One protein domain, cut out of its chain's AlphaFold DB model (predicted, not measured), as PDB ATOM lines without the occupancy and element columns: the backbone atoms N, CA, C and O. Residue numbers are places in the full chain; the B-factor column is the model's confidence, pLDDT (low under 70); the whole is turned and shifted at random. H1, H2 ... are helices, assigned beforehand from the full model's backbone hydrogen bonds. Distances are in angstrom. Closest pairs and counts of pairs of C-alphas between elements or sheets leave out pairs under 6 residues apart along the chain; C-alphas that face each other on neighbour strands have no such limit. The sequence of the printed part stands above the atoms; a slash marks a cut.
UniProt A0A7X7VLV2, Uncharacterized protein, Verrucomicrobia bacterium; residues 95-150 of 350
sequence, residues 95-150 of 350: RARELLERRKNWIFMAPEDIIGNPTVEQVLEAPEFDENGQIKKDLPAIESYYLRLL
ATOM      1  N   ARG A  95     306.947 228.586 282.904       81.19
ATOM      2  CA  ARG A  95     308.134 229.273 282.370       81.19
ATOM      3  C   ARG A  95     307.950 229.787 280.939       81.19
ATOM      4  O   ARG A  95     308.376 230.893 280.627       81.19
ATOM      5  N   ALA A  96     307.324 229.018 280.043       81.31
ATOM      6  CA  ALA A  96     307.105 229.497 278.676       81.31
ATOM      7  C   ALA A  96     306.006 230.567 278.616       81.31
ATOM      8  O   ALA A  96     306.092 231.481 277.796       81.31
ATOM      9  N   ARG A  97     304.998 230.491 279.498       85.38
ATOM     10  CA  ARG A  97     303.980 231.540 279.623       85.38
ATOM     11  C   ARG A  97     304.613 232.850 280.081       85.38
ATOM     12  O   ARG A  97     304.364 233.873 279.457       85.38
ATOM     13  N   GLU A  98     305.465 232.790 281.096       83.38
ATOM     14  CA  GLU A  98     306.209 233.939 281.613       83.38
ATOM     15  C   GLU A  98     307.113 234.567 280.539       83.38
ATOM     16  O   GLU A  98     307.084 235.778 280.343       83.38
ATOM     17  N   LEU A  99     307.841 233.763 279.754       83.69
ATOM     18  CA  LEU A  99     308.659 234.273 278.644       83.69
ATOM     19  C   LEU A  99     307.827 234.975 277.562       83.69
ATOM     20  O   LEU A  99     308.240 236.011 277.034       83.69
ATOM     21  N   LEU A 100     306.660 234.429 277.216       84.62
ATOM     22  CA  LEU A 100     305.756 235.080 276.266       84.62
ATOM     23  C   LEU A 100     305.149 236.353 276.842       84.62
ATOM     24  O   LEU A 100     305.018 237.344 276.127       84.62
ATOM     25  N   GLU A 101     304.778 236.336 278.115       85.38
ATOM     26  CA  GLU A 101     304.247 237.496 278.814       85.38
ATOM     27  C   GLU A 101     305.286 238.615 278.878       85.38
ATOM     28  O   GLU A 101     304.996 239.736 278.469       85.38
ATOM     29  N   ARG A 102     306.529 238.288 279.228       84.56
ATOM     30  CA  ARG A 102     307.680 239.192 279.181       84.56
ATOM     31  C   ARG A 102     307.909 239.754 277.779       84.56
ATOM     32  O   ARG A 102     308.092 240.957 277.616       84.56
ATOM     33  N   ARG A 103     307.806 238.912 276.743       83.19
ATOM     34  CA  ARG A 103     307.885 239.355 275.342       83.19
ATOM     35  C   ARG A 103     306.736 240.282 274.945       83.19
ATOM     36  O   ARG A 103     306.935 241.109 274.067       83.19
ATOM     37  N   LYS A 104     305.543 240.154 275.528       87.75
ATOM     38  CA  LYS A 104     304.406 241.054 275.253       87.75
ATOM     39  C   LYS A 104     304.509 242.354 276.046       87.75
ATOM     40  O   LYS A 104     304.196 243.415 275.517       87.75
ATOM     41  N   ASN A 105     304.994 242.265 277.277       87.12
ATOM     42  CA  ASN A 105     305.048 243.364 278.229       87.12
ATOM     43  C   ASN A 105     306.357 244.160 278.168       87.12
ATOM     44  O   ASN A 105     306.511 245.100 278.939       87.12
ATOM     45  N   TRP A 106     307.274 243.831 277.251       85.38
ATOM     46  CA  TRP A 106     308.592 244.467 277.118       85.38
ATOM     47  C   TRP A 106     308.555 246.002 277.070       85.38
ATOM     48  O   TRP A 106     309.479 246.639 277.551       85.38
ATOM     49  N   ILE A 107     307.480 246.597 276.538       86.06
ATOM     50  CA  ILE A 107     307.294 248.057 276.448       86.06
ATOM     51  C   ILE A 107     307.061 248.685 277.830       86.06
ATOM     52  O   ILE A 107     307.463 249.818 278.076       86.06
ATOM     53  N   PHE A 108     306.405 247.954 278.731       84.62
ATOM     54  CA  PHE A 108     306.072 248.418 280.077       84.62
ATOM     55  C   PHE A 108     307.113 247.997 281.116       84.62
ATOM     56  O   PHE A 108     307.090 248.498 282.236       84.62
ATOM     57  N   MET A 109     308.033 247.095 280.769       82.62
ATOM     58  CA  MET A 109     309.096 246.665 281.675       82.62
ATOM     59  C   MET A 109     310.163 247.745 281.865       82.62
ATOM     60  O   MET A 109     310.267 248.701 281.091       82.62
ATOM     61  N   ALA A 110     310.935 247.633 282.942       80.06
ATOM     62  CA  ALA A 110     312.088 248.490 283.143       80.06
ATOM     63  C   ALA A 110     313.269 248.028 282.271       80.06
ATOM     64  O   ALA A 110     313.415 246.825 282.049       80.06
ATOM     65  N   PRO A 111     314.106 248.942 281.746       73.50
ATOM     66  CA  PRO A 111     315.335 248.569 281.043       73.50
ATOM     67  C   PRO A 111     316.209 247.602 281.852       73.50
ATOM     68  O   PRO A 111     316.791 246.679 281.285       73.50
ATOM     69  N   GLU A 112     316.243 247.780 283.172       74.38
ATOM     70  CA  GLU A 112     316.943 246.929 284.135       74.38
ATOM     71  C   GLU A 112     316.395 245.499 284.109       74.38
ATOM     72  O   GLU A 112     317.162 244.538 284.047       74.38
ATOM     73  N   ASP A 113     315.068 245.365 284.041       71.94
ATOM     74  CA  ASP A 113     314.421 244.067 283.938       71.94
ATOM     75  C   ASP A 113     314.720 243.433 282.583       71.94
ATOM     76  O   ASP A 113     315.051 242.256 282.533       71.94
ATOM     77  N   ILE A 114     314.638 244.187 281.478       71.81
ATOM     78  CA  ILE A 114     314.795 243.681 280.101       71.81
ATOM     79  C   ILE A 114     316.198 243.120 279.863       71.81
ATOM     80  O   ILE A 114     316.325 242.061 279.240       71.81
ATOM     81  N   ILE A 115     317.229 243.803 280.370       68.44
ATOM     82  CA  ILE A 115     318.644 243.473 280.131       68.44
ATOM     83  C   ILE A 115     319.068 242.190 280.864       68.44
ATOM     84  O   ILE A 115     320.107 241.616 280.545       68.44
ATOM     85  N   GLY A 116     318.217 241.642 281.736       55.44
ATOM     86  CA  GLY A 116     318.422 240.298 282.262       55.44
ATOM     87  C   GLY A 116     319.671 240.210 283.125       55.44
ATOM     88  O   GLY A 116     320.381 239.212 283.064       55.44
ATOM     89  N   ASN A 117     319.926 241.240 283.931       55.06
ATOM     90  CA  ASN A 117     320.756 241.069 285.109       55.06
ATOM     91  C   ASN A 117     319.832 240.472 286.170       55.06
ATOM     92  O   ASN A 117     319.042 241.223 286.739       55.06
ATOM     93  N   PRO A 118     319.837 239.146 286.398       57.44
ATOM     94  CA  PRO A 118     319.046 238.597 287.478       57.44
ATOM     95  C   PRO A 118     319.583 239.213 288.771       57.44
ATOM     96  O   PRO A 118     320.751 239.024 289.123       57.44
ATOM     97  N   THR A 119     318.761 240.019 289.437       57.41
ATOM     98  CA  THR A 119     319.110 240.575 290.742       57.41
ATOM     99  C   THR A 119     319.434 239.406 291.670       57.41
ATOM    100  O   THR A 119     318.777 238.367 291.614       57.41
ATOM    101  N   VAL A 120     320.473 239.538 292.497       55.69
ATOM    102  CA  VAL A 120     320.965 238.444 293.360       55.69
ATOM    103  C   VAL A 120     319.841 237.879 294.243       55.69
ATOM    104  O   VAL A 120     319.802 236.681 294.504       55.69
ATOM    105  N   GLU A 121     318.877 238.721 294.617       59.47
ATOM    106  CA  GLU A 121     317.671 238.368 295.376       59.47
ATOM    107  C   GLU A 121     316.731 237.434 294.591       59.47
ATOM    108  O   GLU A 121     316.242 236.451 295.141       59.47
ATOM    109  N   GLN A 122     316.584 237.641 293.279       59.97
ATOM    110  CA  GLN A 122     315.765 236.812 292.390       59.97
ATOM    111  C   GLN A 122     316.420 235.452 292.081       59.97
ATOM    112  O   GLN A 122     315.727 234.458 291.886       59.97
ATOM    113  N   VAL A 123     317.760 235.384 292.071       60.56
ATOM    114  CA  VAL A 123     318.515 234.118 291.937       60.56
ATOM    115  C   VAL A 123     318.413 233.266 293.203       60.56
ATOM    116  O   VAL A 123     318.485 232.040 293.130       60.56
ATOM    117  N   LEU A 124     318.255 233.912 294.359       64.19
ATOM    118  CA  LEU A 124     318.175 233.259 295.662       64.19
ATOM    119  C   LEU A 124     316.731 233.014 296.134       64.19
ATOM    120  O   LEU A 124     316.561 232.555 297.259       64.19
ATOM    121  N   GLU A 125     315.715 233.321 295.309       59.81
ATOM    122  CA  GLU A 125     314.291 233.342 295.707       59.81
ATOM    123  C   GLU A 125     314.072 234.080 297.045       59.81
ATOM    124  O   GLU A 125     313.207 233.729 297.849       59.81
ATOM    125  N   ALA A 126     314.889 235.100 297.317       56.59
ATOM    126  CA  ALA A 126     314.754 235.893 298.523       56.59
ATOM    127  C   ALA A 126     313.531 236.808 298.355       56.59
ATOM    128  O   ALA A 126     313.418 237.474 297.324       56.59
ATOM    129  N   PRO A 127     312.612 236.865 299.338       59.78
ATOM    130  CA  PRO A 127     311.521 237.824 299.297       59.78
ATOM    131  C   PRO A 127     312.112 239.234 299.256       59.78
ATOM    132  O   PRO A 127     312.807 239.634 300.190       59.78
ATOM    133  N   GLU A 128     311.866 239.984 298.184       63.50
ATOM    134  CA  GLU A 128     312.233 241.398 298.151       63.50
ATOM    135  C   GLU A 128     311.405 242.116 299.225       63.50
ATOM    136  O   GLU A 128     310.205 241.881 299.319       63.50
ATOM    137  N   PHE A 129     312.002 242.975 300.053       59.84
ATOM    138  CA  PHE A 129     311.269 243.732 301.077       59.84
ATOM    139  C   PHE A 129     311.154 245.209 300.684       59.84
ATOM    140  O   PHE A 129     312.140 245.843 300.307       59.84
ATOM    141  N   ASP A 130     309.943 245.763 300.744       67.06
ATOM    142  CA  ASP A 130     309.667 247.191 300.567       67.06
ATOM    143  C   ASP A 130     310.237 248.021 301.724       67.06
ATOM    144  O   ASP A 130     310.550 247.497 302.792       67.06
ATOM    145  N   GLU A 131     310.298 249.345 301.546       70.88
ATOM    146  CA  GLU A 131     310.751 250.322 302.559       70.88
ATOM    147  C   GLU A 131     309.989 250.208 303.903       70.88
ATOM    148  O   GLU A 131     310.463 250.672 304.935       70.88
ATOM    149  N   ASN A 132     308.840 249.523 303.904       64.69
ATOM    150  CA  ASN A 132     308.008 249.233 305.074       64.69
ATOM    151  C   ASN A 132     308.236 247.829 305.682       64.69
ATOM    152  O   ASN A 132     307.448 247.395 306.523       64.69
ATOM    153  N   GLY A 133     309.254 247.082 305.239       62.97
ATOM    154  CA  GLY A 133     309.569 245.734 305.730       62.97
ATOM    155  C   GLY A 133     308.563 244.649 305.322       62.97
ATOM    156  O   GLY A 133     308.512 243.594 305.948       62.97
ATOM    157  N   GLN A 134     307.746 244.893 304.291       65.00
ATOM    158  CA  GLN A 134     306.815 243.903 303.737       65.00
ATOM    159  C   GLN A 134     307.366 243.296 302.455       65.00
ATOM    160  O   GLN A 134     308.061 243.977 301.714       65.00
ATOM    161  N   ILE A 135     307.023 242.037 302.181       63.81
ATOM    162  CA  ILE A 135     307.414 241.367 300.939       63.81
ATOM    163  C   ILE A 135     306.807 242.134 299.755       63.81
ATOM    164  O   ILE A 135     305.577 242.224 299.650       63.81
ATOM    165  N   LYS A 136     307.656 242.687 298.883       67.62
ATOM    166  CA  LYS A 136     307.258 243.307 297.622       67.62
ATOM    167  C   LYS A 136     306.528 242.256 296.814       67.62
ATOM    168  O   LYS A 136     307.010 241.144 296.610       67.62
ATOM    169  N   LYS A 137     305.322 242.599 296.389       67.62
ATOM    170  CA  LYS A 137     304.584 241.762 295.452       67.62
ATOM    171  C   LYS A 137     305.097 242.093 294.062       67.62
ATOM    172  O   LYS A 137     305.205 243.272 293.731       67.62
ATOM    173  N   ASP A 138     305.348 241.069 293.257       68.56
ATOM    174  CA  ASP A 138     305.625 241.238 291.834       68.56
ATOM    175  C   ASP A 138     304.402 241.888 291.177       68.56
ATOM    176  O   ASP A 138     303.377 241.248 290.920       68.56
ATOM    177  N   LEU A 139     304.477 243.201 290.982       74.19
ATOM    178  CA  LEU A 139     303.421 243.972 290.345       74.19
ATOM    179  C   LEU A 139     303.430 243.666 288.841       74.19
ATOM    180  O   LEU A 139     304.501 243.511 288.243       74.19
ATOM    181  N   PRO A 140     302.258 243.606 288.185       81.69
ATOM    182  CA  PRO A 140     302.204 243.453 286.741       81.69
ATOM    183  C   PRO A 140     302.966 244.599 286.065       81.69
ATOM    184  O   PRO A 140     302.908 245.747 286.505       81.69
ATOM    185  N   ALA A 141     303.646 244.302 284.952       82.69
ATOM    186  CA  ALA A 141     304.538 245.249 284.266       82.69
ATOM    187  C   ALA A 141     303.886 246.609 283.944       82.69
ATOM    188  O   ALA A 141     304.546 247.642 283.918       82.69
ATOM    189  N   ILE A 142     302.574 246.625 283.704       84.75
ATOM    190  CA  ILE A 142     301.830 247.861 283.449       84.75
ATOM    191  C   ILE A 142     301.661 248.722 284.708       84.75
ATOM    192  O   ILE A 142     301.750 249.943 284.639       84.75
ATOM    193  N   GLU A 143     301.440 248.105 285.865       82.69
ATOM    194  CA  GLU A 143     301.269 248.814 287.130       82.69
ATOM    195  C   GLU A 143     302.605 249.395 287.592       82.69
ATOM    196  O   GLU A 143     302.671 250.573 287.937       82.69
ATOM    197  N   SER A 144     303.694 248.630 287.469       81.69
ATOM    198  CA  SER A 144     305.042 249.138 287.743       81.69
ATOM    199  C   SER A 144     305.434 250.284 286.804       81.69
ATOM    200  O   SER A 144     306.097 251.235 287.226       81.69
ATOM    201  N   TYR A 145     304.998 250.257 285.541       83.56
ATOM    202  CA  TYR A 145     305.156 251.384 284.622       83.56
ATOM    203  C   TYR A 145     304.461 252.651 285.137       83.56
ATOM    204  O   TYR A 145     305.104 253.695 285.247       83.56
ATOM    205  N   TYR A 146     303.185 252.570 285.518       87.12
ATOM    206  CA  TYR A 146     302.468 253.740 286.030       87.12
ATOM    207  C   TYR A 146     303.013 254.229 287.373       87.12
ATOM    208  O   TYR A 146     303.141 255.437 287.561       87.12
ATOM    209  N   LEU A 147     303.420 253.331 288.274       83.38
ATOM    210  CA  LEU A 147     304.063 253.711 289.536       83.38
ATOM    211  C   LEU A 147     305.371 254.481 289.319       83.38
ATOM    212  O   LEU A 147     305.672 255.396 290.081       83.38
ATOM    213  N   ARG A 148     306.135 254.154 288.271       81.00
ATOM    214  CA  ARG A 148     307.344 254.909 287.902       81.00
ATOM    215  C   ARG A 148     307.038 256.300 287.352       81.00
ATOM    216  O   ARG A 148     307.860 257.196 287.518       81.00
ATOM    217  N   LEU A 149     305.886 256.481 286.707       81.38
ATOM    218  CA  LEU A 149     305.437 257.786 286.214       81.38
ATOM    219  C   LEU A 149     304.901 258.691 287.326       81.38
ATOM    220  O   LEU A 149     304.880 259.912 287.157       81.38
ATOM    221  N   LEU A 150     304.459 258.121 288.449       81.25
ATOM    222  CA  LEU A 150     304.046 258.925 289.590       81.25
ATOM    223  C   LEU A 150     305.264 259.670 290.156       81.25
ATOM    224  O   LEU A 150     306.324 259.067 290.343       81.25
TER     225      LEU A 150
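This is residues 95 to 150 of the 350 residues of an uncharacterized protein of Verrucomicrobia bacterium (UniProt A0A7X7VLV2). Look for an open loop of chain between two longer helices: H1 ends near the place where H4 begins, and between these two points the chain swings wide through the one-turn helices H2 and H3, makes a turn near Asn 132 and folds back to H4. The contacts are few, since no helix touches another, and residues 95 to 100 of H1 and residues 115 to 125, of which 120 to 123 belong to H3, stick out. The printed part has 56 residues with four named helices, in the order H1, H2, H3, H4, and no named strand; the class is all helix. It is only just compact, close to loose, with a radius of gyration of the C-alphas of 12.2 A, and the C-alphas span 31 by 29 by 18 A.

Begin with the longest helix, H1, residues 95 to 105, and go from its last residue to the first of H4, residues 141 to 149. H1 and H4 are close but not clearly touching: their closest C-alphas, those of Asn 105 and Ala 141, are 6.3 A apart. They run the same way at a steep tilt of 40 degrees. Next look at H2, residues 111 to 114, which is only just apart from H1, with their closest C-alphas at 8.5 A. H2 is apart from H4 too. H3, residues 120 to 123, is apart from H1, from H2 and from H4. In the backbones of H1 and H4 every O i to N i+4 pair is within hydrogen-bond range; H2 and H3 are too short for such a pair, and each has its one O i to N i+3 pair within range.

Find C-alpha 95 at (308.134, 229.273, 282.370); from there H1 runs 15.0 A to C-alpha 105 at (305.048, 243.364, 278.229). H4 begins at C-alpha 141, at (304.538, 245.249, 284.266), and runs 12.7 A to C-alpha 149 at (305.437, 257.786, 286.214). H2 runs from Pro 111 to Ile 114, and H3 from Val 120 to Val 123.

The two C-alphas farthest apart, those of Ala 96 and Asn 132, are 33.0 A apart. The printed part has no cut. The links from H1 to H2 and from H2 to H3 are tight, with 5 residues each; the link from H3 to H4 is long, residues 124 to 140. The mean pLDDT of the printed part is 73.5, and the model's confidence is low, under 70, in residues 115 to 130 and 132 to 138.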